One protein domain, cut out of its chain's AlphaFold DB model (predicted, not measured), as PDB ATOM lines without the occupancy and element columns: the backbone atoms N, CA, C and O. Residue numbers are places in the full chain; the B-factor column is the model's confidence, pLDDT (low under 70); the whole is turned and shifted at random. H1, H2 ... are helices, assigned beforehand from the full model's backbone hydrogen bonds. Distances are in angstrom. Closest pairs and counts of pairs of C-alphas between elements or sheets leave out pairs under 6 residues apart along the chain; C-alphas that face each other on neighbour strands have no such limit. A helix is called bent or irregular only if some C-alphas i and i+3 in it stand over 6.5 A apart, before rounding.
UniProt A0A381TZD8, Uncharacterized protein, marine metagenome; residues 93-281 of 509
ATOM      1  N   GLU A  93     142.881 172.734 168.684       66.69
ATOM      2  CA  GLU A  93     143.694 172.291 167.557       66.69
ATOM      3  C   GLU A  93     142.926 171.314 166.666       66.69
ATOM      4  O   GLU A  93     142.828 171.558 165.462       66.69
ATOM      5  N   ILE A  94     142.329 170.277 167.263       56.81
ATOM      6  CA  ILE A  94     141.552 169.237 166.574       56.81
ATOM      7  C   ILE A  94     140.291 169.818 165.941       56.81
ATOM      8  O   ILE A  94     140.038 169.604 164.755       56.81
ATOM      9  N   TYR A  95     139.499 170.554 166.723       56.56
ATOM     10  CA  TYR A  95     138.271 171.181 166.253       56.56
ATOM     11  C   TYR A  95     138.562 172.054 165.034       56.56
ATOM     12  O   TYR A  95     137.902 171.922 164.005       56.56
ATOM     13  N   ARG A  96     139.589 172.904 165.125       66.00
ATOM     14  CA  ARG A  96     140.006 173.788 164.040       66.00
ATOM     15  C   ARG A  96     140.537 173.001 162.857       66.00
ATOM     16  O   ARG A  96     140.197 173.349 161.735       66.00
ATOM     17  N   ASP A  97     141.344 171.962 163.063       62.84
ATOM     18  CA  ASP A  97     141.858 171.161 161.950       62.84
ATOM     19  C   ASP A  97     140.688 170.525 161.183       62.84
ATOM     20  O   ASP A  97     140.660 170.589 159.959       62.84
ATOM     21  N   VAL A  98     139.661 170.018 161.868       54.69
ATOM     22  CA  VAL A  98     138.448 169.491 161.220       54.69
ATOM     23  C   VAL A  98     137.620 170.603 160.567       54.69
ATOM     24  O   VAL A  98     137.262 170.495 159.393       54.69
ATOM     25  N   PHE A  99     137.326 171.678 161.296       60.19
ATOM     26  CA  PHE A  99     136.455 172.760 160.842       60.19
ATOM     27  C   PHE A  99     137.079 173.563 159.700       60.19
ATOM     28  O   PHE A  99     136.460 173.708 158.650       60.19
ATOM     29  N   ASN A 100     138.325 174.021 159.841       66.94
ATOM     30  CA  ASN A 100     139.016 174.760 158.785       66.94
ATOM     31  C   ASN A 100     139.259 173.873 157.563       66.94
ATOM     32  O   ASN A 100     139.095 174.349 156.441       66.94
ATOM     33  N   ASN A 101     139.593 172.586 157.738       63.03
ATOM     34  CA  ASN A 101     139.679 171.680 156.589       63.03
ATOM     35  C   ASN A 101     138.319 171.514 155.911       63.03
ATOM     36  O   ASN A 101     138.270 171.489 154.686       63.03
ATOM     37  N   HIS A 102     137.219 171.440 156.661       60.97
ATOM     38  CA  HIS A 102     135.882 171.415 156.075       60.97
ATOM     39  C   HIS A 102     135.589 172.708 155.295       60.97
ATOM     40  O   HIS A 102     135.208 172.647 154.127       60.97
ATOM     41  N   GLN A 103     135.851 173.877 155.882       71.38
ATOM     42  CA  GLN A 103     135.649 175.177 155.234       71.38
ATOM     43  C   GLN A 103     136.486 175.323 153.954       71.38
ATOM     44  O   GLN A 103     135.972 175.738 152.918       71.38
ATOM     45  N   ILE A 104     137.756 174.917 153.978       73.44
ATOM     46  CA  ILE A 104     138.666 175.047 152.830       73.44
ATOM     47  C   ILE A 104     138.423 173.949 151.790       73.44
ATOM     48  O   ILE A 104     138.262 174.241 150.608       73.44
ATOM     49  N   LYS A 105     138.402 172.672 152.191       69.62
ATOM     50  CA  LYS A 105     138.356 171.539 151.251       69.62
ATOM     51  C   LYS A 105     136.939 171.220 150.784       69.62
ATOM     52  O   LYS A 105     136.753 170.953 149.596       69.62
ATOM     53  N   VAL A 106     135.955 171.246 151.686       62.28
ATOM     54  CA  VAL A 106     134.566 170.857 151.378       62.28
ATOM     55  C   VAL A 106     133.759 172.058 150.908       62.28
ATOM     56  O   VAL A 106     133.161 171.996 149.839       62.28
ATOM     57  N   MET A 107     133.786 173.168 151.650       67.00
ATOM     58  CA  MET A 107     133.044 174.373 151.267       67.00
ATOM     59  C   MET A 107     133.789 175.220 150.230       67.00
ATOM     60  O   MET A 107     133.160 175.989 149.506       67.00
ATOM     61  N   GLY A 108     135.113 175.077 150.109       75.62
ATOM     62  CA  GLY A 108     135.905 175.891 149.188       75.62
ATOM     63  C   GLY A 108     135.942 177.369 149.580       75.62
ATOM     64  O   GLY A 108     136.085 178.205 148.694       75.62
ATOM     65  N   ASN A 109     135.741 177.714 150.856       83.31
ATOM     66  CA  ASN A 109     135.694 179.102 151.302       83.31
ATOM     67  C   ASN A 109     137.121 179.685 151.385       83.31
ATOM     68  O   ASN A 109     137.892 179.295 152.270       83.31
ATOM     69  N   PRO A 110     137.491 180.629 150.503       88.81
ATOM     70  CA  PRO A 110     138.848 181.161 150.450       88.81
ATOM     71  C   PRO A 110     139.208 182.073 151.628       88.81
ATOM     72  O   PRO A 110     140.391 182.209 151.930       88.81
ATOM     73  N   LYS A 111     138.230 182.656 152.338       87.12
ATOM     74  CA  LYS A 111     138.476 183.497 153.524       87.12
ATOM     75  C   LYS A 111     139.269 182.737 154.602       87.12
ATOM     76  O   LYS A 111     140.156 183.291 155.248       87.12
ATOM     77  N   TYR A 112     139.030 181.427 154.726       86.19
ATOM     78  CA  TYR A 112     139.708 180.556 155.691       86.19
ATOM     79  C   TYR A 112     141.170 180.247 155.347       86.19
ATOM     80  O   TYR A 112     141.900 179.797 156.229       86.19
ATOM     81  N   LEU A 113     141.626 180.501 154.113       91.75
ATOM     82  CA  LEU A 113     143.031 180.296 153.738       91.75
ATOM     83  C   LEU A 113     143.962 181.186 154.566       91.75
ATOM     84  O   LEU A 113     144.982 180.706 155.051       91.75
ATOM     85  N   PHE A 114     143.579 182.446 154.794       93.19
ATOM     86  CA  PHE A 114     144.348 183.375 155.621       93.19
ATOM     87  C   PHE A 114     144.479 182.871 157.064       93.19
ATOM     88  O   PHE A 114     145.585 182.731 157.577       93.19
ATOM     89  N   LEU A 115     143.359 182.525 157.701       87.94
ATOM     90  CA  LEU A 115     143.339 182.049 159.089       87.94
ATOM     91  C   LEU A 115     144.090 180.728 159.263       87.94
ATOM     92  O   LEU A 115     144.861 180.565 160.206       87.94
ATOM     93  N   ALA A 116     143.899 179.792 158.330       87.12
ATOM     94  CA  ALA A 116     144.632 178.536 158.333       87.12
ATOM     95  C   ALA A 116     146.137 178.751 158.138       87.12
ATOM     96  O   ALA A 116     146.921 178.000 158.713       87.12
ATOM     97  N   ALA A 117     146.546 179.774 157.386       92.81
ATOM     98  CA  ALA A 117     147.955 180.088 157.218       92.81
ATOM     99  C   ALA A 117     148.596 180.637 158.496       92.81
ATOM    100  O   ALA A 117     149.684 180.186 158.841       92.81
ATOM    101  N   ILE A 118     147.928 181.548 159.217       91.31
ATOM    102  CA  ILE A 118     148.416 182.056 160.517       91.31
ATOM    103  C   ILE A 118     148.623 180.898 161.503       91.31
ATOM    104  O   ILE A 118     149.657 180.782 162.152       91.31
ATOM    105  N   GLU A 119     147.673 179.973 161.535       86.00
ATOM    106  CA  GLU A 119     147.740 178.752 162.331       86.00
ATOM    107  C   GLU A 119     148.856 177.784 161.920       86.00
ATOM    108  O   GLU A 119     149.556 177.213 162.753       86.00
ATOM    109  N   ASN A 120     149.030 177.558 160.621       87.94
ATOM    110  CA  ASN A 120     150.111 176.703 160.143       87.94
ATOM    111  C   ASN A 120     151.474 177.353 160.417       87.94
ATOM    112  O   ASN A 120     152.428 176.640 160.718       87.94
ATOM    113  N   LEU A 121     151.557 178.687 160.395       87.94
ATOM    114  CA  LEU A 121     152.749 179.432 160.788       87.94
ATOM    115  C   LEU A 121     153.093 179.194 162.270       87.94
ATOM    116  O   LEU A 121     154.237 178.852 162.568       87.94
ATOM    117  N   SER A 122     152.112 179.274 163.180       81.94
ATOM    118  CA  SER A 122     152.319 179.043 164.624       81.94
ATOM    119  C   SER A 122     152.722 177.601 164.974       81.94
ATOM    120  O   SER A 122     153.387 177.370 165.988       81.94
ATOM    121  N   LYS A 123     152.342 176.633 164.128       78.31
ATOM    122  CA  LYS A 123     152.653 175.197 164.252       78.31
ATOM    123  C   LYS A 123     153.969 174.764 163.597       78.31
ATOM    124  O   LYS A 123     154.270 173.572 163.592       78.31
ATOM    125  N   GLY A 124     154.723 175.671 162.984       79.00
ATOM    126  CA  GLY A 124     155.950 175.291 162.277       79.00
ATOM    127  C   GLY A 124     155.751 174.822 160.823       79.00
ATOM    128  O   GLY A 124     156.693 174.397 160.164       79.00
ATOM    129  N   GLN A 125     154.527 174.859 160.287       84.75
ATOM    130  CA  GLN A 125     154.176 174.334 158.958       84.75
ATOM    131  C   GLN A 125     154.314 175.406 157.859       84.75
ATOM    132  O   GLN A 125     153.351 175.728 157.156       84.75
ATOM    133  N   TYR A 126     155.514 175.969 157.685       87.31
ATOM    134  CA  TYR A 126     155.722 177.191 156.885       87.31
ATOM    135  C   TYR A 126     155.407 177.041 155.399       87.31
ATOM    136  O   TYR A 126     154.831 177.951 154.814       87.31
ATOM    137  N   ASN A 127     155.730 175.896 154.789       87.38
ATOM    138  CA  ASN A 127     155.419 175.650 153.375       87.38
ATOM    139  C   ASN A 127     153.906 175.689 153.129       87.38
ATOM    140  O   ASN A 127     153.436 176.315 152.185       87.38
ATOM    141  N   LYS A 128     153.134 175.089 154.038       90.25
ATOM    142  CA  LYS A 128     151.674 175.076 153.963       90.25
ATOM    143  C   LYS A 128     151.092 176.468 154.198       90.25
ATOM    144  O   LYS A 128     150.198 176.883 153.467       90.25
ATOM    145  N   ALA A 129     151.623 177.206 155.177       93.19
ATOM    146  CA  ALA A 129     151.248 178.600 155.401       93.19
ATOM    147  C   ALA A 129     151.537 179.464 154.160       93.19
ATOM    148  O   ALA A 129     150.681 180.222 153.716       93.19
ATOM    149  N   TYR A 130     152.712 179.296 153.554       94.56
ATOM    150  CA  TYR A 130     153.119 179.986 152.336       94.56
ATOM    151  C   TYR A 130     152.174 179.710 151.156       94.56
ATOM    152  O   TYR A 130     151.722 180.647 150.494       94.56
ATOM    153  N   GLU A 131     151.851 178.439 150.905       94.69
ATOM    154  CA  GLU A 131     150.925 178.029 149.842       94.69
ATOM    155  C   GLU A 131     149.536 178.640 150.042       94.69
ATOM    156  O   GLU A 131     148.963 179.198 149.108       94.69
ATOM    157  N   GLN A 132     149.023 178.603 151.273       95.44
ATOM    158  CA  GLN A 132     147.714 179.155 151.617       95.44
ATOM    159  C   GLN A 132     147.659 180.680 151.487       95.44
ATOM    160  O   GLN A 132     146.693 181.199 150.931       95.44
ATOM    161  N   LEU A 133     148.689 181.404 151.943       97.31
ATOM    162  CA  LEU A 133     148.772 182.859 151.760       97.31
ATOM    163  C   LEU A 133     148.873 183.229 150.280       97.31
ATOM    164  O   LEU A 133     148.228 184.176 149.839       97.31
ATOM    165  N   THR A 134     149.660 182.480 149.505       96.88
ATOM    166  CA  THR A 134     149.803 182.710 148.060       96.88
ATOM    167  C   THR A 134     148.473 182.479 147.347       96.88
ATOM    168  O   THR A 134     148.038 183.320 146.563       96.88
ATOM    169  N   GLU A 135     147.781 181.381 147.664       96.00
ATOM    170  CA  GLU A 135     146.455 181.098 147.113       96.00
ATOM    171  C   GLU A 135     145.437 182.185 147.490       96.00
ATOM    172  O   GLU A 135     144.649 182.597 146.638       96.00
ATOM    173  N   TYR A 136     145.484 182.673 148.734       96.12
ATOM    174  CA  TYR A 136     144.642 183.763 149.224       96.12
ATOM    175  C   TYR A 136     144.891 185.079 148.468       96.12
ATOM    176  O   TYR A 136     143.945 185.728 148.033       96.12
ATOM    177  N   VAL A 137     146.155 185.466 148.267       97.31
ATOM    178  CA  VAL A 137     146.538 186.686 147.530       97.31
ATOM    179  C   VAL A 137     146.137 186.609 146.054       97.31
ATOM    180  O   VAL A 137     145.748 187.612 145.455       97.31
ATOM    181  N   GLU A 138     146.207 185.424 145.449       95.94
ATOM    182  CA  GLU A 138     145.864 185.214 144.040       95.94
ATOM    183  C   GLU A 138     144.391 184.828 143.816       95.94
ATOM    184  O   GLU A 138     144.017 184.447 142.702       95.94
ATOM    185  N   ILE A 139     143.533 184.941 144.840       94.31
ATOM    186  CA  ILE A 139     142.202 184.326 144.825       94.31
ATOM    187  C   ILE A 139     141.309 184.799 143.672       94.31
ATOM    188  O   ILE A 139     140.627 183.976 143.072       94.31
ATOM    189  N   GLU A 140     141.351 186.081 143.298       91.75
ATOM    190  CA  GLU A 140     140.570 186.617 142.167       91.75
ATOM    191  C   GLU A 140     140.920 185.885 140.860       91.75
ATOM    192  O   GLU A 140     140.046 185.364 140.168       91.75
ATOM    193  N   LYS A 141     142.218 185.767 140.560       92.44
ATOM    194  CA  LYS A 141     142.722 185.079 139.364       92.44
ATOM    195  C   LYS A 141     142.430 183.577 139.427       92.44
ATOM    196  O   LYS A 141     142.031 182.974 138.429       92.44
ATOM    197  N   ASN A 142     142.621 182.969 140.597       92.06
ATOM    198  CA  ASN A 142     142.374 181.545 140.806       92.06
ATOM    199  C   ASN A 142     140.890 181.212 140.628       92.06
ATOM    200  O   ASN A 142     140.563 180.241 139.941       92.06
ATOM    201  N   TYR A 143     139.998 182.057 141.146       89.44
ATOM    202  CA  TYR A 143     138.558 181.933 140.967       89.44
ATOM    203  C   TYR A 143     138.146 182.072 139.503       89.44
ATOM    204  O   TYR A 143     137.391 181.239 139.012       89.44
ATOM    205  N   GLU A 144     138.669 183.060 138.770       88.00
ATOM    206  CA  GLU A 144     138.374 183.221 137.338       88.00
ATOM    207  C   GLU A 144     138.790 181.995 136.510       88.00
ATOM    208  O   GLU A 144     138.098 181.618 135.562       88.00
ATOM    209  N   SER A 145     139.897 181.345 136.885       88.62
ATOM    210  CA  SER A 145     140.397 180.151 136.197       88.62
ATOM    211  C   SER A 145     139.638 178.868 136.553       88.62
ATOM    212  O   SER A 145     139.388 178.038 135.677       88.62
ATOM    213  N   ASN A 146     139.255 178.691 137.823       87.50
ATOM    214  CA  ASN A 146     138.562 177.502 138.308       87.50
ATOM    215  C   ASN A 146     137.515 177.845 139.387       87.50
ATOM    216  O   ASN A 146     137.723 177.551 140.569       87.50
ATOM    217  N   PRO A 147     136.349 178.394 138.993       83.19
ATOM    218  CA  PRO A 147     135.309 178.790 139.941       83.19
ATOM    219  C   PRO A 147     134.800 177.626 140.798       83.19
ATOM    220  O   PRO A 147     134.468 177.820 141.956       83.19
ATOM    221  N   LYS A 148     134.790 176.396 140.258       81.50
ATOM    222  CA  LYS A 148     134.285 175.192 140.945       81.50
ATOM    223  C   LYS A 148     135.148 174.745 142.130       81.50
ATOM    224  O   LYS A 148     134.706 173.918 142.921       81.50
ATOM    225  N   LYS A 149     136.394 175.226 142.239       83.94
ATOM    226  CA  LYS A 149     137.244 174.949 143.409       83.94
ATOM    227  C   LYS A 149     136.757 175.717 144.643       83.94
ATOM    228  O   LYS A 149     136.952 175.234 145.756       83.94
ATOM    229  N   TYR A 150     136.117 176.865 144.439       86.38
ATOM    230  CA  TYR A 150     135.790 177.827 145.484       86.38
ATOM    231  C   TYR A 150     134.284 177.955 145.671       86.38
ATOM    232  O   TYR A 150     133.522 177.810 144.719       86.38
ATOM    233  N   PHE A 151     133.856 178.229 146.903       81.00
ATOM    234  CA  PHE A 151     132.445 178.356 147.272       81.00
ATOM    235  C   PHE A 151     131.582 177.186 146.765       81.00
ATOM    236  O   PHE A 151     130.505 177.383 146.204       81.00
ATOM    237  N   LYS A 152     132.080 175.952 146.918       72.81
ATOM    238  CA  LYS A 152     131.523 174.703 146.362       72.81
ATOM    239  C   LYS A 152     130.061 174.456 146.735       72.81
ATOM    240  O   LYS A 152     129.347 173.792 145.990       72.81
ATOM    241  N   LEU A 153     129.629 174.973 147.887       66.56
ATOM    242  CA  LEU A 153     128.253 174.867 148.382       66.56
ATOM    243  C   LEU A 153     127.383 176.089 148.044       66.56
ATOM    244  O   LEU A 153     126.259 176.158 148.519       66.56
ATOM    245  N   GLY A 154     127.882 177.030 147.241       69.56
ATOM    246  CA  GLY A 154     127.227 178.296 146.906       69.56
ATOM    247  C   GLY A 154     127.914 179.506 147.548       69.56
ATOM    248  O   GLY A 154     128.665 179.372 148.512       69.56
ATOM    249  N   CYS A 155     127.664 180.690 146.982       73.88
ATOM    250  CA  CYS A 155     128.182 181.976 147.455       73.88
ATOM    251  C   CYS A 155     127.074 183.038 147.425       73.88
ATOM    252  O   CYS A 155     126.149 182.917 146.618       73.88
ATOM    253  N   ASN A 156     127.146 184.056 148.286       72.75
ATOM    254  CA  ASN A 156     126.217 185.195 148.263       72.75
ATOM    255  C   ASN A 156     126.845 186.440 147.588       72.75
ATOM    256  O   ASN A 156     127.983 186.403 147.116       72.75
ATOM    257  N   GLU A 157     126.091 187.546 147.506       75.25
ATOM    258  CA  GLU A 157     126.602 188.820 146.961       75.25
ATOM    259  C   GLU A 157     127.827 189.327 147.731       75.25
ATOM    260  O   GLU A 157     128.803 189.741 147.114       75.25
ATOM    261  N   GLU A 158     127.809 189.228 149.060       78.69
ATOM    262  CA  GLU A 158     128.884 189.702 149.940       78.69
ATOM    263  C   GLU A 158     130.187 188.910 149.741       78.69
ATOM    264  O   GLU A 158     131.273 189.486 149.764       78.69
ATOM    265  N   ASP A 159     130.101 187.604 149.482       80.81
ATOM    266  CA  ASP A 159     131.247 186.743 149.186       80.81
ATOM    267  C   ASP A 159     131.916 187.124 147.861       80.81
ATOM    268  O   ASP A 159     133.147 187.145 147.770       80.81
ATOM    269  N   LEU A 160     131.120 187.445 146.835       83.44
ATOM    270  CA  LEU A 160     131.637 187.920 145.549       83.44
ATOM    271  C   LEU A 160     132.190 189.339 145.663       83.44
ATOM    272  O   LEU A 160     133.264 189.618 145.128       83.44
ATOM    273  N   ASP A 161     131.499 190.222 146.380       84.06
ATOM    274  CA  ASP A 161     131.973 191.578 146.638       84.06
ATOM    275  C   ASP A 161     133.317 191.535 147.374       84.06
ATOM    276  O   ASP A 161     134.268 192.199 146.954       84.06
ATOM    277  N   TRP A 162     133.452 190.685 148.399       89.00
ATOM    278  CA  TRP A 162     134.729 190.427 149.063       89.00
ATOM    279  C   TRP A 162     135.769 189.875 148.082       89.00
ATOM    280  O   TRP A 162     136.863 190.423 147.996       89.00
ATOM    281  N   LEU A 163     135.442 188.854 147.283       89.94
ATOM    282  CA  LEU A 163     136.373 188.229 146.336       89.94
ATOM    283  C   LEU A 163     137.004 189.254 145.379       89.94
ATOM    284  O   LEU A 163     138.205 189.194 145.116       89.94
ATOM    285  N   TYR A 164     136.222 190.205 144.870       87.25
ATOM    286  CA  TYR A 164     136.710 191.216 143.925       87.25
ATOM    287  C   TYR A 164     137.264 192.480 144.595       87.25
ATOM    288  O   TYR A 164     137.950 193.262 143.935       87.25
ATOM    289  N   SER A 165     137.028 192.673 145.895       89.06
ATOM    290  CA  SER A 165     137.561 193.802 146.671       89.06
ATOM    291  C   SER A 165     138.662 193.422 147.669       89.06
ATOM    292  O   SER A 165     139.271 194.317 148.253       89.06
ATOM    293  N   HIS A 166     138.995 192.131 147.826       91.38
ATOM    294  CA  HIS A 166     139.892 191.614 148.874       91.38
ATOM    295  C   HIS A 166     141.268 192.297 148.907       91.38
ATOM    296  O   HIS A 166     141.866 192.414 149.971       91.38
ATOM    297  N   LYS A 167     141.759 192.804 147.767       93.38
ATOM    298  CA  LYS A 167     143.018 193.566 147.666       93.38
ATOM    299  C   LYS A 167     143.025 194.856 148.491       93.38
ATOM    300  O   LYS A 167     144.093 195.318 148.874       93.38
ATOM    301  N   GLY A 168     141.853 195.443 148.740       89.06
ATOM    302  CA  GLY A 168     141.677 196.605 149.615       89.06
ATOM    303  C   GLY A 168     141.522 196.247 151.096       89.06
ATOM    304  O   GLY A 168     141.523 197.142 151.935       89.06
ATOM    305  N   HIS A 169     141.394 194.961 151.433       91.69
ATOM    306  CA  HIS A 169     141.258 194.492 152.806       91.69
ATOM    307  C   HIS A 169     142.630 194.364 153.487       91.69
ATOM    308  O   HIS A 169     143.606 193.935 152.868       91.69
ATOM    309  N   TYR A 170     142.721 194.680 154.784       90.44
ATOM    310  CA  TYR A 170     144.002 194.711 155.509       90.44
ATOM    311  C   TYR A 170     144.728 193.352 155.521       90.44
ATOM    312  O   TYR A 170     145.957 193.291 155.462       90.44
ATOM    313  N   THR A 171     143.976 192.248 155.513       93.31
ATOM    314  CA  THR A 171     144.530 190.886 155.460       93.31
ATOM    315  C   THR A 171     145.316 190.610 154.176       93.31
ATOM    316  O   THR A 171     146.229 189.786 154.199       93.31
ATOM    317  N   TYR A 172     145.038 191.306 153.065       94.75
ATOM    318  CA  TYR A 172     145.823 191.188 151.831       94.75
ATOM    319  C   TYR A 172     147.230 191.777 151.990       94.75
ATOM    320  O   TYR A 172     148.214 191.148 151.589       94.75
ATOM    321  N   ALA A 173     147.350 192.956 152.607       93.44
ATOM    322  CA  ALA A 173     148.646 193.585 152.871       93.44
ATOM    323  C   ALA A 173     149.494 192.727 153.823       93.44
ATOM    324  O   ALA A 173     150.642 192.409 153.509       93.44
ATOM    325  N   ILE A 174     148.884 192.257 154.917       94.62
ATOM    326  CA  ILE A 174     149.513 191.337 155.876       94.62
ATOM    327  C   ILE A 174     149.977 190.055 155.172       94.62
ATOM    328  O   ILE A 174     151.114 189.632 155.361       94.62
ATOM    329  N   SER A 175     149.136 189.455 154.322       96.50
ATOM    330  CA  SER A 175     149.487 188.219 153.609       96.50
ATOM    331  C   SER A 175     150.728 188.386 152.734       96.50
ATOM    332  O   SER A 175     151.621 187.544 152.775       96.50
ATOM    333  N   ASN A 176     150.833 189.487 151.985       95.81
ATOM    334  CA  ASN A 176     152.005 189.762 151.147       95.81
ATOM    335  C   ASN A 176     153.293 189.951 151.965       95.81
ATOM    336  O   ASN A 176     154.358 189.463 151.572       95.81
ATOM    337  N   GLN A 177     153.205 190.628 153.112       93.38
ATOM    338  CA  GLN A 177     154.350 190.794 154.010       93.38
ATOM    339  C   GLN A 177     154.764 189.454 154.638       93.38
ATOM    340  O   GLN A 177     155.945 189.114 154.603       93.38
ATOM    341  N   LEU A 178     153.811 188.636 155.100       93.94
ATOM    342  CA  LEU A 178     154.087 187.292 155.627       93.94
ATOM    343  C   LEU A 178     154.716 186.365 154.576       93.94
ATOM    344  O   LEU A 178     155.685 185.677 154.880       93.94
ATOM    345  N   ILE A 179     154.232 186.384 153.329       94.31
ATOM    346  CA  ILE A 179     154.848 185.654 152.204       94.31
ATOM    347  C   ILE A 179     156.319 186.059 152.046       94.31
ATOM    348  O   ILE A 179     157.185 185.200 151.877       94.31
ATOM    349  N   SER A 180     156.607 187.362 152.110       91.00
ATOM    350  CA  SER A 180     157.964 187.903 151.962       91.00
ATOM    351  C   SER A 180     158.871 187.500 153.127       91.00
ATOM    352  O   SER A 180     160.011 187.087 152.908       91.00
ATOM    353  N   ILE A 181     158.348 187.548 154.356       88.00
ATOM    354  CA  ILE A 181     159.036 187.092 155.568       88.00
ATOM    355  C   ILE A 181     159.375 185.605 155.444       88.00
ATOM    356  O   ILE A 181     160.548 185.253 155.538       88.00
ATOM    357  N   ILE A 182     158.400 184.741 155.138       89.06
ATOM    358  CA  ILE A 182     158.631 183.295 154.998       89.06
ATOM    359  C   ILE A 182     159.718 183.032 153.942       89.06
ATOM    360  O   ILE A 182     160.701 182.356 154.238       89.06
ATOM    361  N   LYS A 183     159.621 183.650 152.752       87.25
ATOM    362  CA  LYS A 183     160.631 183.514 151.682       87.25
ATOM    363  C   LYS A 183     162.041 183.923 152.102       87.25
ATOM    364  O   LYS A 183     163.008 183.271 151.700       87.25
ATOM    365  N   SER A 184     162.170 185.000 152.881       82.88
ATOM    366  CA  SER A 184     163.484 185.482 153.322       82.88
ATOM    367  C   SER A 184     164.222 184.479 154.211       82.88
ATOM    368  O   SER A 184     165.451 184.439 154.205       82.88
ATOM    369  N   PHE A 185     163.484 183.622 154.919       76.25
ATOM    370  CA  PHE A 185     164.057 182.602 155.792       76.25
ATOM    371  C   PHE A 185     164.171 181.225 155.126       76.25
ATOM    372  O   PHE A 185     164.981 180.412 155.565       76.25
ATOM    373  N   THR A 186     163.428 180.963 154.044       70.38
ATOM    374  CA  THR A 186     163.438 179.664 153.347       70.38
ATOM    375  C   THR A 186     164.290 179.615 152.073       70.38
ATOM    376  O   THR A 186     164.361 178.555 151.451       70.38
ATOM    377  N   GLY A 187     164.962 180.699 151.654       61.31
ATOM    378  CA  GLY A 187     165.936 180.596 150.553       61.31
ATOM    379  C   GLY A 187     166.328 181.862 149.786       61.31
ATOM    380  O   GLY A 187     167.259 181.789 148.983       61.31
ATOM    381  N   GLU A 188     165.693 183.016 150.007       55.59
ATOM    382  CA  GLU A 188     166.049 184.265 149.311       55.59
ATOM    383  C   GLU A 188     166.769 185.253 150.247       55.59
ATOM    384  O   GLU A 188     166.257 185.605 151.305       55.59
ATOM    385  N   LYS A 189     167.964 185.733 149.859       53.41
ATOM    386  CA  LYS A 189     168.725 186.757 150.604       53.41
ATOM    387  C   LYS A 189     168.019 188.118 150.531       53.41
ATOM    388  O   LYS A 189     168.392 188.959 149.714       53.41
ATOM    389  N   HIS A 190     167.032 188.337 151.388       57.47
ATOM    390  CA  HIS A 190     166.429 189.651 151.613       57.47
ATOM    391  C   HIS A 190     167.028 190.332 152.847       57.47
ATOM    392  O   HIS A 190     167.673 189.694 153.677       57.47
ATOM    393  N   ASN A 191     166.829 191.649 152.957       69.69
ATOM    394  CA  ASN A 191     167.113 192.397 154.182       69.69
ATOM    395  C   ASN A 191     166.001 192.116 155.207       69.69
ATOM    396  O   ASN A 191     165.047 192.882 155.335       69.69
ATOM    397  N   THR A 192     166.103 190.966 155.866       74.38
ATOM    398  CA  THR A 192     165.098 190.420 156.783       74.38
ATOM    399  C   THR A 192     164.718 191.382 157.910       74.38
ATOM    400  O   THR A 192     163.537 191.519 158.214       74.38
ATOM    401  N   ASP A 193     165.682 192.121 158.464       74.31
ATOM    402  CA  ASP A 193     165.430 193.077 159.550       74.31
ATOM    403  C   ASP A 193     164.514 194.224 159.106       74.31
ATOM    404  O   ASP A 193     163.610 194.631 159.833       74.31
ATOM    405  N   HIS A 194     164.706 194.716 157.879       79.12
ATOM    406  CA  HIS A 194     163.834 195.741 157.311       79.12
ATOM    407  C   HIS A 194     162.411 195.209 157.105       79.12
ATOM    408  O   HIS A 194     161.454 195.899 157.445       79.12
ATOM    409  N   LEU A 195     162.262 193.987 156.578       81.81
ATOM    410  CA  LEU A 195     160.949 193.359 156.374       81.81
ATOM    411  C   LEU A 195     160.194 193.182 157.694       81.81
ATOM    412  O   LEU A 195     159.003 193.474 157.769       81.81
ATOM    413  N   LEU A 196     160.890 192.736 158.741       81.56
ATOM    414  CA  LEU A 196     160.315 192.595 160.073       81.56
ATOM    415  C   LEU A 196     159.936 193.961 160.666       81.56
ATOM    416  O   LEU A 196     158.833 194.110 161.184       81.56
ATOM    417  N   SER A 197     160.786 194.982 160.539       79.69
ATOM    418  CA  SER A 197     160.457 196.334 161.012       79.69
ATOM    419  C   SER A 197     159.215 196.904 160.317       79.69
ATOM    420  O   SER A 197     158.321 197.424 160.980       79.69
ATOM    421  N   GLU A 198     159.125 196.764 158.993       84.31
ATOM    422  CA  GLU A 198     157.980 197.227 158.200       84.31
ATOM    423  C   GLU A 198     156.691 196.474 158.561       84.31
ATOM    424  O   GLU A 198     155.620 197.072 158.705       84.31
ATOM    425  N   PHE A 199     156.791 195.158 158.760       87.56
ATOM    426  CA  PHE A 199     155.671 194.332 159.195       87.56
ATOM    427  C   PHE A 199     155.174 194.744 160.585       87.56
ATOM    428  O   PHE A 199     153.973 194.926 160.784       87.56
ATOM    429  N   LYS A 200     156.088 194.984 161.531       81.75
ATOM    430  CA  LYS A 200     155.758 195.486 162.870       81.75
ATOM    431  C   LYS A 200     155.027 196.827 162.812       81.75
ATOM    432  O   LYS A 200     153.983 196.969 163.441       81.75
ATOM    433  N   GLU A 201     155.533 197.791 162.046       81.25
ATOM    434  CA  GLU A 201     154.861 199.084 161.858       81.25
ATOM    435  C   GLU A 201     153.475 198.922 161.227       81.25
ATOM    436  O   GLU A 201     152.525 199.588 161.635       81.25
ATOM    437  N   THR A 202     153.337 198.010 160.264       86.62
ATOM    438  CA  THR A 202     152.052 197.716 159.620       86.62
ATOM    439  C   THR A 202     151.034 197.196 160.629       86.62
ATOM    440  O   THR A 202     149.918 197.709 160.669       86.62
ATOM    441  N   ILE A 203     151.413 196.228 161.471       84.81
ATOM    442  CA  ILE A 203     150.515 195.697 162.503       84.81
ATOM    443  C   ILE A 203     150.140 196.789 163.515       84.81
ATOM    444  O   ILE A 203     148.954 196.989 163.738       84.81
ATOM    445  N   ILE A 204     151.104 197.560 164.036       79.50
ATOM    446  CA  ILE A 204     150.839 198.660 164.990       79.50
ATOM    447  C   ILE A 204     149.870 199.700 164.410       79.50
ATOM    448  O   ILE A 204     149.010 200.213 165.117       79.50
ATOM    449  N   ASN A 205     150.015 200.046 163.130       82.00
ATOM    450  CA  ASN A 205     149.169 201.057 162.494       82.00
ATOM    451  C   ASN A 205     147.747 200.555 162.203       82.00
ATOM    452  O   ASN A 205     146.825 201.364 162.096       82.00
ATOM    453  N   LEU A 206     147.581 199.243 162.010       84.75
ATOM    454  CA  LEU A 206     146.283 198.615 161.770       84.75
ATOM    455  C   LEU A 206     145.545 198.306 163.074       84.75
ATOM    456  O   LEU A 206     144.318 198.392 163.105       84.75
ATOM    457  N   ASP A 207     146.288 197.965 164.122       80.06
ATOM    458  CA  ASP A 207     145.748 197.610 165.420       80.06
ATOM    459  C   ASP A 207     145.237 198.845 166.174       80.06
ATOM    460  O   ASP A 207     145.963 199.685 166.705       80.06
ATOM    461  N   ASN A 208     143.918 198.950 166.202       78.06
ATOM    462  CA  ASN A 208     143.158 199.964 166.911       78.06
ATOM    463  C   ASN A 208     142.637 199.466 168.273       78.06
ATOM    464  O   ASN A 208     141.906 200.201 168.949       78.06
ATOM    465  N   SER A 209     143.021 198.258 168.702       71.12
ATOM    466  CA  SER A 209     142.712 197.689 170.014       71.12
ATOM    467  C   SER A 209     143.888 196.922 170.643       71.12
ATOM    468  O   SER A 209     143.692 195.774 171.035       71.12
ATOM    469  N   PRO A 210     145.024 197.589 170.939       64.69
ATOM    470  CA  PRO A 210     146.269 196.952 171.408       64.69
ATOM    471  C   PRO A 210     146.191 196.212 172.753       64.69
ATOM    472  O   PRO A 210     147.175 195.645 173.215       64.69
ATOM    473  N   ASN A 211     145.024 196.221 173.405       60.31
ATOM    474  CA  ASN A 211     144.772 195.616 174.719       60.31
ATOM    475  C   ASN A 211     143.802 194.446 174.676       60.31
ATOM    476  O   ASN A 211     143.329 193.950 175.705       60.31
ATOM    477  N   LYS A 212     143.463 194.030 173.468       67.06
ATOM    478  CA  LYS A 212     142.551 192.947 173.183       67.06
ATOM    479  C   LYS A 212     143.384 191.827 172.589       67.06
ATOM    480  O   LYS A 212     144.241 192.110 171.783       67.06
ATOM    481  N   ILE A 213     143.150 190.571 172.961       66.38
ATOM    482  CA  ILE A 213     143.653 189.478 172.128       66.38
ATOM    483  C   ILE A 213     142.707 189.360 170.940       66.38
ATOM    484  O   ILE A 213     141.605 188.799 171.053       66.38
ATOM    485  N   ASP A 214     143.141 189.868 169.798       72.12
ATOM    486  CA  ASP A 214     142.462 189.705 168.530       72.12
ATOM    487  C   ASP A 214     143.391 189.157 167.443       72.12
ATOM    488  O   ASP A 214     144.340 188.418 167.721       72.12
ATOM    489  N   ILE A 215     143.035 189.377 166.181       81.50
ATOM    490  CA  ILE A 215     143.780 188.836 165.056       81.50
ATOM    491  C   ILE A 215     145.219 189.362 165.030       81.50
ATOM    492  O   ILE A 215     146.111 188.611 164.638       81.50
ATOM    493  N   TYR A 216     145.465 190.599 165.465       84.50
ATOM    494  CA  TYR A 216     146.785 191.217 165.410       84.50
ATOM    495  C   TYR A 216     147.756 190.544 166.387       84.50
ATOM    496  O   TYR A 216     148.834 190.116 165.967       84.50
ATOM    497  N   GLU A 217     147.349 190.309 167.636       77.44
ATOM    498  CA  GLU A 217     148.157 189.586 168.628       77.44
ATOM    499  C   GLU A 217     148.391 188.142 168.196       77.44
ATOM    500  O   GLU A 217     149.490 187.619 168.365       77.44
ATOM    501  N   ASN A 218     147.384 187.493 167.602       79.94
ATOM    502  CA  ASN A 218     147.528 186.136 167.075       79.94
ATOM    503  C   ASN A 218     148.558 186.064 165.943       79.94
ATOM    504  O   ASN A 218     149.354 185.123 165.885       79.94
ATOM    505  N   ILE A 219     148.565 187.054 165.049       87.00
ATOM    506  CA  ILE A 219     149.548 187.156 163.969       87.00
ATOM    507  C   ILE A 219     150.948 187.385 164.548       87.00
ATOM    508  O   ILE A 219     151.871 186.653 164.191       87.00
ATOM    509  N   ILE A 220     151.102 188.350 165.463       81.62
ATOM    510  CA  ILE A 220     152.381 188.639 166.133       81.62
ATOM    511  C   ILE A 220     152.899 187.384 166.839       81.62
ATOM    512  O   ILE A 220     154.048 186.995 166.642       81.62
ATOM    513  N   PHE A 221     152.041 186.717 167.614       78.75
ATOM    514  CA  PHE A 221     152.368 185.481 168.319       78.75
ATOM    515  C   PHE A 221     152.851 184.390 167.358       78.75
ATOM    516  O   PHE A 221     153.900 183.784 167.574       78.75
ATOM    517  N   SER A 222     152.125 184.177 166.259       84.56
ATOM    518  CA  SER A 222     152.450 183.150 165.263       84.56
ATOM    519  C   SER A 222     153.775 183.431 164.553       84.56
ATOM    520  O   SER A 222     154.568 182.515 164.341       84.56
ATOM    521  N   VAL A 223     154.050 184.699 164.233       84.56
ATOM    522  CA  VAL A 223     155.333 185.129 163.660       84.56
ATOM    523  C   VAL A 223     156.462 184.950 164.672       84.56
ATOM    524  O   VAL A 223     157.503 184.406 164.319       84.56
ATOM    525  N   ASN A 224     156.261 185.315 165.939       77.94
ATOM    526  CA  ASN A 224     157.264 185.117 166.986       77.94
ATOM    527  C   ASN A 224     157.606 183.636 167.193       77.94
ATOM    528  O   ASN A 224     158.788 183.299 167.304       77.94
ATOM    529  N   LYS A 225     156.607 182.740 167.187       78.12
ATOM    530  CA  LYS A 225     156.854 181.288 167.221       78.12
ATOM    531  C   LYS A 225     157.667 180.836 166.015       78.12
ATOM    532  O   LYS A 225     158.657 180.137 166.200       78.12
ATOM    533  N   PHE A 226     157.300 181.281 164.812       81.94
ATOM    534  CA  PHE A 226     158.046 180.982 163.589       81.94
ATOM    535  C   PHE A 226     159.516 181.415 163.678       81.94
ATOM    536  O   PHE A 226     160.415 180.609 163.437       81.94
ATOM    537  N   LEU A 227     159.772 182.664 164.066       77.31
ATOM    538  CA  LEU A 227     161.133 183.186 164.194       77.31
ATOM    539  C   LEU A 227     161.935 182.395 165.238       77.31
ATOM    540  O   LEU A 227     163.061 181.991 164.962       77.31
ATOM    541  N   SER A 228     161.322 182.081 166.382       72.12
ATOM    542  CA  SER A 228     161.972 181.313 167.457       72.12
ATOM    543  C   SER A 228     162.322 179.882 167.032       72.12
ATOM    544  O   SER A 228     163.373 179.363 167.395       72.12
ATOM    545  N   SER A 229     161.478 179.226 166.233       70.81
ATOM    546  CA  SER A 229     161.777 177.881 165.717       70.81
ATOM    547  C   SER A 229     162.948 177.847 164.730       70.81
ATOM    548  O   SER A 229     163.685 176.863 164.694       70.81
ATOM    549  N   LEU A 230     163.168 178.922 163.966       68.50
ATOM    550  CA  LEU A 230     164.310 179.013 163.053       68.50
ATOM    551  C   LEU A 230     165.643 179.133 163.804       68.50
ATOM    552  O   LEU A 230     166.647 178.580 163.346       68.50
ATOM    553  N   ASP A 231     165.653 179.809 164.957       59.62
ATOM    554  CA  ASP A 231     166.833 179.904 165.827       59.62
ATOM    555  C   ASP A 231     167.278 178.528 166.336       59.62
ATOM    556  O   ASP A 231     168.470 178.208 166.319       59.62
ATOM    557  N   ILE A 232     166.310 177.690 166.726       56.44
ATOM    558  CA  ILE A 232     166.551 176.337 167.243       56.44
ATOM    559  C   ILE A 232     167.124 175.428 166.145       56.44
ATOM    560  O   ILE A 232     168.122 174.741 166.369       56.44
ATOM    561  N   GLU A 233     166.539 175.432 164.941       54.66
ATOM    562  CA  GLU A 233     166.983 174.553 163.850       54.66
ATOM    563  C   GLU A 233     168.367 174.923 163.295       54.66
ATOM    564  O   GLU A 233     169.128 174.045 162.874       54.66
ATOM    565  N   GLN A 234     168.726 176.211 163.283       54.50
ATOM    566  CA  GLN A 234     169.973 176.663 162.658       54.50
ATOM    567  C   GLN A 234     171.202 176.594 163.571       54.50
ATOM    568  O   GLN A 234     172.309 176.843 163.083       54.50
ATOM    569  N   ASN A 235     171.047 176.227 164.852       44.03
ATOM    570  CA  ASN A 235     172.142 176.020 165.812       44.03
ATOM    571  C   ASN A 235     173.142 177.198 165.870       44.03
ATOM    572  O   ASN A 235     174.337 177.035 166.137       44.03
ATOM    573  N   LYS A 236     172.667 178.399 165.533       40.47
ATOM    574  CA  LYS A 236     173.454 179.625 165.519       40.47
ATOM    575  C   LYS A 236     173.030 180.441 166.719       40.47
ATOM    576  O   LYS A 236     171.851 180.727 166.883       40.47
ATOM    577  N   SER A 237     174.011 180.907 167.486       39.22
ATOM    578  CA  SER A 237     173.853 182.149 168.229       39.22
ATOM    579  C   SER A 237     173.617 183.268 167.211       39.22
ATOM    580  O   SER A 237     174.542 183.955 166.772       39.22
ATOM    581  N   ILE A 238     172.374 183.429 166.763       38.09
ATOM    582  CA  ILE A 238     171.948 184.626 166.050       38.09
ATOM    583  C   ILE A 238     171.888 185.724 167.113       38.09
ATOM    584  O   ILE A 238     170.844 186.107 167.628       38.09
ATOM    585  N   ASN A 239     173.072 186.201 167.495       33.38
ATOM    586  CA  ASN A 239     173.244 187.411 168.272       33.38
ATOM    587  C   ASN A 239     172.867 188.595 167.366       33.38
ATOM    588  O   ASN A 239     173.726 189.194 166.722       33.38
ATOM    589  N   ALA A 240     171.562 188.890 167.397       33.19
ATOM    590  CA  ALA A 240     170.844 190.122 167.054       33.19
ATOM    591  C   ALA A 240     170.471 190.406 165.571       33.19
ATOM    592  O   ALA A 240     171.325 190.238 164.701       33.19
ATOM    593  N   PRO A 241     169.239 190.916 165.280       40.66
ATOM    594  CA  PRO A 241     168.172 191.340 166.198       40.66
ATOM    595  C   PRO A 241     166.803 190.663 165.931       40.66
ATOM    596  O   PRO A 241     165.815 191.333 165.625       40.66
ATOM    597  N   ILE A 242     166.685 189.357 166.201       41.28
ATOM    598  CA  ILE A 242     165.378 188.744 166.557       41.28
ATOM    599  C   ILE A 242     164.828 189.372 167.857       41.28
ATOM    600  O   ILE A 242     163.620 189.401 168.097       41.28
ATOM    601  N   SER A 243     165.710 190.024 168.626       35.91
ATOM    602  CA  SER A 243     165.365 190.928 169.723       35.91
ATOM    603  C   SER A 243     164.351 192.013 169.331       35.91
ATOM    604  O   SER A 243     163.556 192.394 170.171       35.91
ATOM    605  N   SER A 244     164.282 192.474 168.073       39.84
ATOM    606  CA  SER A 244     163.384 193.584 167.693       39.84
ATOM    607  C   SER A 244     161.891 193.212 167.614       39.84
ATOM    608  O   SER A 244     161.028 194.084 167.802       39.84
ATOM    609  N   PHE A 245     161.574 191.931 167.378       40.78
ATOM    610  CA  PHE A 245     160.209 191.393 167.466       40.78
ATOM    611  C   PHE A 245     159.908 190.807 168.850       40.78
ATOM    612  O   PHE A 245     158.790 190.980 169.332       40.78
ATOM    613  N   ARG A 246     160.917 190.240 169.540       38.00
ATOM    614  CA  ARG A 246     160.832 189.947 170.986       38.00
ATOM    615  C   ARG A 246     160.550 191.207 171.819       38.00
ATOM    616  O   ARG A 246     159.817 191.111 172.789       38.00
ATOM    617  N   ASP A 247     161.041 192.379 171.395       38.94
ATOM    618  CA  ASP A 247     160.770 193.701 171.996       38.94
ATOM    619  C   ASP A 247     159.317 194.174 171.816       38.94
ATOM    620  O   ASP A 247     158.908 195.183 172.404       38.94
ATOM    621  N   PHE A 248     158.507 193.467 171.018       42.75
ATOM    622  CA  PHE A 248     157.065 193.407 171.273       42.75
ATOM    623  C   PHE A 248     156.856 192.491 172.485       42.75
ATOM    624  O   PHE A 248     156.189 191.460 172.420       42.75
ATOM    625  N   THR A 249     157.521 192.840 173.591       44.34
ATOM    626  CA  THR A 249     157.331 192.171 174.857       44.34
ATOM    627  C   THR A 249     155.859 192.342 175.160       44.34
ATOM    628  O   THR A 249     155.320 193.448 175.128       44.34
ATOM    629  N   TRP A 250     155.190 191.227 175.421       46.28
ATOM    630  CA  TRP A 250     153.796 191.152 175.856       46.28
ATOM    631  C   TRP A 250     153.471 192.119 177.013       46.28
ATOM    632  O   TRP A 250     152.313 192.444 177.250       46.28
ATOM    633  N   GLU A 251     154.513 192.609 177.689       41.53
ATOM    634  CA  GLU A 251     154.545 193.692 178.671       41.53
ATOM    635  C   GLU A 251     154.066 195.063 178.157       41.53
ATOM    636  O   GLU A 251     153.635 195.877 178.965       41.53
ATOM    637  N   LYS A 252     154.130 195.344 176.844       38.47
ATOM    638  CA  LYS A 252     153.682 196.615 176.232       38.47
ATOM    639  C   LYS A 252     152.222 196.630 175.790       38.47
ATOM    640  O   LYS A 252     151.756 197.670 175.325       38.47
ATOM    641  N   ILE A 253     151.504 195.515 175.937       46.88
ATOM    642  CA  ILE A 253     150.041 195.547 175.930       46.88
ATOM    643  C   ILE A 253     149.627 196.264 177.221       46.88
ATOM    644  O   ILE A 253     149.416 195.639 178.263       46.88
ATOM    645  N   ASP A 254     149.620 197.596 177.157       35.97
ATOM    646  CA  ASP A 254     149.231 198.495 178.237       35.97
ATOM    647  C   ASP A 254     147.786 198.178 178.590       35.97
ATOM    648  O   ASP A 254     146.881 198.644 177.918       35.97
ATOM    649  N   LEU A 255     147.539 197.375 179.620       39.84
ATOM    650  CA  LEU A 255     146.197 197.051 180.093       39.84
ATOM    651  C   LEU A 255     145.394 198.341 180.376       39.84
ATOM    652  O   LEU A 255     145.352 198.831 181.499       39.84
ATOM    653  N   ILE A 256     144.725 198.918 179.374       37.75
ATOM    654  CA  ILE A 256     143.855 200.070 179.591       37.75
ATOM    655  C   ILE A 256     142.603 199.516 180.262       37.75
ATOM    656  O   ILE A 256     141.778 198.862 179.623       37.75
ATOM    657  N   ASN A 257     142.470 199.806 181.556       38.41
ATOM    658  CA  ASN A 257     141.455 199.260 182.459       38.41
ATOM    659  C   ASN A 257     141.641 197.772 182.795       38.41
ATOM    660  O   ASN A 257     140.647 197.061 182.956       38.41
ATOM    661  N   ASP A 258     142.890 197.310 182.897       49.22
ATOM    662  CA  ASP A 258     143.221 196.119 183.691       49.22
ATOM    663  C   ASP A 258     142.478 194.823 183.288       49.22
ATOM    664  O   ASP A 258     142.241 193.943 184.109       49.22
ATOM    665  N   SER A 259     142.099 194.690 182.012       41.56
ATOM    666  CA  SER A 259     141.412 193.511 181.472       41.56
ATOM    667  C   SER A 259     141.952 193.155 180.088       41.56
ATOM    668  O   SER A 259     142.054 194.004 179.207       41.56
ATOM    669  N   LEU A 260     142.302 191.881 179.891       43.78
ATOM    670  CA  LEU A 260     142.648 191.340 178.580       43.78
ATOM    671  C   LEU A 260     141.378 190.812 177.928       43.78
ATOM    672  O   LEU A 260     140.882 189.747 178.286       43.78
ATOM    673  N   ILE A 261     140.845 191.562 176.976       47.31
ATOM    674  CA  ILE A 261     139.610 191.168 176.307       47.31
ATOM    675  C   ILE A 261     139.975 190.210 175.177       47.31
ATOM    676  O   ILE A 261     140.652 190.601 174.234       47.31
ATOM    677  N   ILE A 262     139.514 188.966 175.233       50.88
ATOM    678  CA  ILE A 262     139.586 188.071 174.076       50.88
ATOM    679  C   ILE A 262     138.475 188.470 173.106       50.88
ATOM    680  O   ILE A 262     137.317 188.622 173.485       50.88
ATOM    681  N   SER A 263     138.826 188.718 171.847       51.16
ATOM    682  CA  SER A 263     137.840 189.036 170.821       51.16
ATOM    683  C   SER A 263     137.314 187.797 170.118       51.16
ATOM    684  O   SER A 263     138.074 186.879 169.816       51.16
ATOM    685  N   HIS A 264     136.045 187.833 169.711       59.50
ATOM    686  CA  HIS A 264     135.668 187.089 168.517       59.50
ATOM    687  C   HIS A 264     136.492 187.624 167.350       59.50
ATOM    688  O   HIS A 264     136.452 188.825 167.055       59.50
ATOM    689  N   LEU A 265     137.213 186.732 166.683       63.97
ATOM    690  CA  LEU A 265     137.839 187.041 165.415       63.97
ATOM    691  C   LEU A 265     136.691 187.072 164.407       63.97
ATOM    692  O   LEU A 265     136.273 186.026 163.942       63.97
ATOM    693  N   ASN A 266     136.100 188.233 164.135       66.69
ATOM    694  CA  ASN A 266     135.204 188.405 162.990       66.69
ATOM    695  C   ASN A 266     135.864 189.348 161.991       66.69
ATOM    696  O   ASN A 266     135.504 190.511 161.868       66.69
ATOM    697  N   ILE A 267     136.910 188.842 161.345       77.19
ATOM    698  CA  ILE A 267     137.805 189.646 160.509       77.19
ATOM    699  C   ILE A 267     137.259 189.915 159.102       77.19
ATOM    700  O   ILE A 267     137.878 190.655 158.348       77.19
ATOM    701  N   PHE A 268     136.139 189.287 158.739       78.06
ATOM    702  CA  PHE A 268     135.499 189.409 157.425       78.06
ATOM    703  C   PHE A 268     134.038 189.871 157.522       78.06
ATOM    704  O   PHE A 268     133.323 189.797 156.529       78.06
ATOM    705  N   ASP A 269     133.601 190.318 158.708       69.38
ATOM    706  CA  ASP A 269     132.219 190.725 159.008       69.38
ATOM    707  C   ASP A 269     131.159 189.659 158.656       69.38
ATOM    708  O   ASP A 269     129.999 189.960 158.373       69.38
ATOM    709  N   ASP A 270     131.547 188.388 158.733       64.06
ATOM    710  CA  ASP A 270     130.675 187.253 158.453       64.06
ATOM    711  C   ASP A 270     129.813 186.902 159.683       64.06
ATOM    712  O   ASP A 270     130.175 187.203 160.824       64.06
ATOM    713  N   PRO A 271     128.681 186.194 159.510       50.62
ATOM    714  CA  PRO A 271     127.887 185.689 160.632       50.62
ATOM    715  C   PRO A 271     128.578 184.568 161.432       50.62
ATOM    716  O   PRO A 271     128.011 184.088 162.416       50.62
ATOM    717  N   TYR A 272     129.754 184.109 160.999       50.72
ATOM    718  CA  TYR A 272     130.499 183.015 161.615       50.72
ATOM    719  C   TYR A 272     131.576 183.547 162.565       50.72
ATOM    720  O   TYR A 272     132.277 184.508 162.255       50.72
ATOM    721  N   SER A 273     131.741 182.879 163.705       49.78
ATOM    722  CA  SER A 273     132.846 183.143 164.628       49.78
ATOM    723  C   SER A 273     134.088 182.383 164.187       49.78
ATOM    724  O   SER A 273     134.045 181.160 164.039       49.78
ATOM    725  N   TYR A 274     135.201 183.093 164.019       62.22
ATOM    726  CA  TYR A 274     136.495 182.475 163.778       62.22
ATOM    727  C   TYR A 274     137.234 182.279 165.109       62.22
ATOM    728  O   TYR A 274     137.175 183.130 165.999       62.22
ATOM    729  N   ILE A 275     137.913 181.140 165.254       58.78
ATOM    730  CA  ILE A 275     138.700 180.799 166.444       58.78
ATOM    731  C   ILE A 275     140.065 180.314 165.973       58.78
ATOM    732  O   ILE A 275     140.154 179.422 165.125       58.78
ATOM    733  N   LEU A 276     141.119 180.893 166.538       70.62
ATOM    734  CA  LEU A 276     142.480 180.398 166.388       70.62
ATOM    735  C   LEU A 276     142.866 179.687 167.687       70.62
ATOM    736  O   LEU A 276     142.675 180.214 168.778       70.62
ATOM    737  N   SER A 277     143.428 178.490 167.584       73.50
ATOM    738  CA  SER A 277     144.066 177.817 168.716       73.50
ATOM    739  C   SER A 277     145.218 178.643 169.296       73.50
ATOM    740  O   SER A 277     145.393 178.657 170.513       73.50
ATOM    741  N   SER A 278     145.910 179.439 168.468       74.00
ATOM    742  CA  SER A 278     146.915 180.399 168.942       74.00
ATOM    743  C   SER A 278     146.348 181.439 169.916       74.00
ATOM    744  O   SER A 278     147.091 181.980 170.727       74.00
ATOM    745  N   GLN A 279     145.035 181.685 169.896       73.00
ATOM    746  CA  GLN A 279     144.371 182.630 170.795       73.00
ATOM    747  C   GLN A 279     144.311 182.091 172.230       73.00
ATOM    748  O   GLN A 279     144.533 182.830 173.195       73.00
ATOM    749  N   LEU A 280     144.052 180.786 172.369       72.00
ATOM    750  CA  LEU A 280     144.123 180.092 173.655       72.00
ATOM    751  C   LEU A 280     145.561 179.930 174.116       72.00
ATOM    752  O   LEU A 280     145.856 180.161 175.285       72.00
ATOM    753  N   GLU A 281     146.457 179.573 173.199       76.12
ATOM    754  CA  GLU A 281     147.872 179.417 173.516       76.12
ATOM    755  C   GLU A 281     148.472 180.731 174.033       76.12
ATOM    756  O   GLU A 281     149.155 180.746 175.053       76.12
TER     757      GLU A 281
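Overview. This is residues 93 to 281 of the 509 residues of an uncharacterized protein of marine metagenome (UniProt A0A381TZD8). What is the main shape? The core is an up-and-down bundle of five helices, H2, H3, H6, H7 and H8, each running against the one before, with H1 packed on H2, and H4 and H5 out where H3 ends and H6 begins. After short H9, residues 247 to 276, with no named element, lead back to H10 on H8, while residues 232 to 237 stick out. How large is it? The printed part has 189 residues with ten named helices, H1 to H10 in chain order, no named strand, and the class all helix. It is compact, with a radius of gyration of the C-alphas of 17.0 A and spans of 51 by 44 by 32 A.

Arrangement. What does the longest helix touch? H8, residues 215 to 234, touches H2, residues 111 to 122, with residues 218 to 226 alone, at a steep tilt of 40 degrees; the closest C-alphas, of Ser 122 and Ser 222, are 4.2 A apart. H8 touches H10, residues 277 to 281, with residues 218 to 222 alone, closest C-alphas Asn 218 and Gln 279, 6.0 A. What else meets H2, the hub? H2 and H3, residues 126 to 137, form a hairpin at a shallow tilt of 23 degrees, closest C-alphas Ala 117 and Ala 129, 4.0 A. H1, residues 93 to 106, forms a hairpin with H2, touching it with residues 100 to 104 alone, closest C-alphas Ile 104 and Tyr 112, 6.3 A. How do the others sit? H3 touches H6, residues 170 to 186, closest C-alphas Leu 133 and Ser 175, 5.7 A; H6 and H7, residues 192 to 206, form a hairpin, closest C-alphas Ser 184 and Thr 192, 6.2 A. H4, residues 139 to 145, and H5, residues 157 to 168, only just touch, with 3 pairs of C-alphas within 8 A, the closest Glu 140 and Leu 163, 6.1 A, H5 with residues 163 to 164 alone. H7, with residues 196 to 200 alone, only just touches H9, residues 243 to 246, with 3 such pairs, the closest Leu 196 and Phe 245, 7.5 A. Are the backbones helical? Every O i to N i+4 pair is within hydrogen-bond range in H1, H3, H4, H6, H7, H8 and H10, against 7 of 8 in H2 and 6 of 8 in H5; H9 is too short for one.

Along the chain. Where are the anchors? H1 begins at C-alpha 93 (143.694, 172.291, 167.557), and H10 ends at C-alpha 281 (147.872, 179.417, 173.516). Which helices are long? H8 is 29.0 A, H6 24.7 A and H7 21.1 A; H5 is irregular, with C-alphas 164 and 167 7.7 A apart.

Size, cuts and confidence. Is it continuous? The printed part has no cut; the links H4 to H5 and H9 to H10 are long. Where is confidence low? The mean pLDDT of the printed part is 73.2, and 68 residues are under 70, among them 230 to 266.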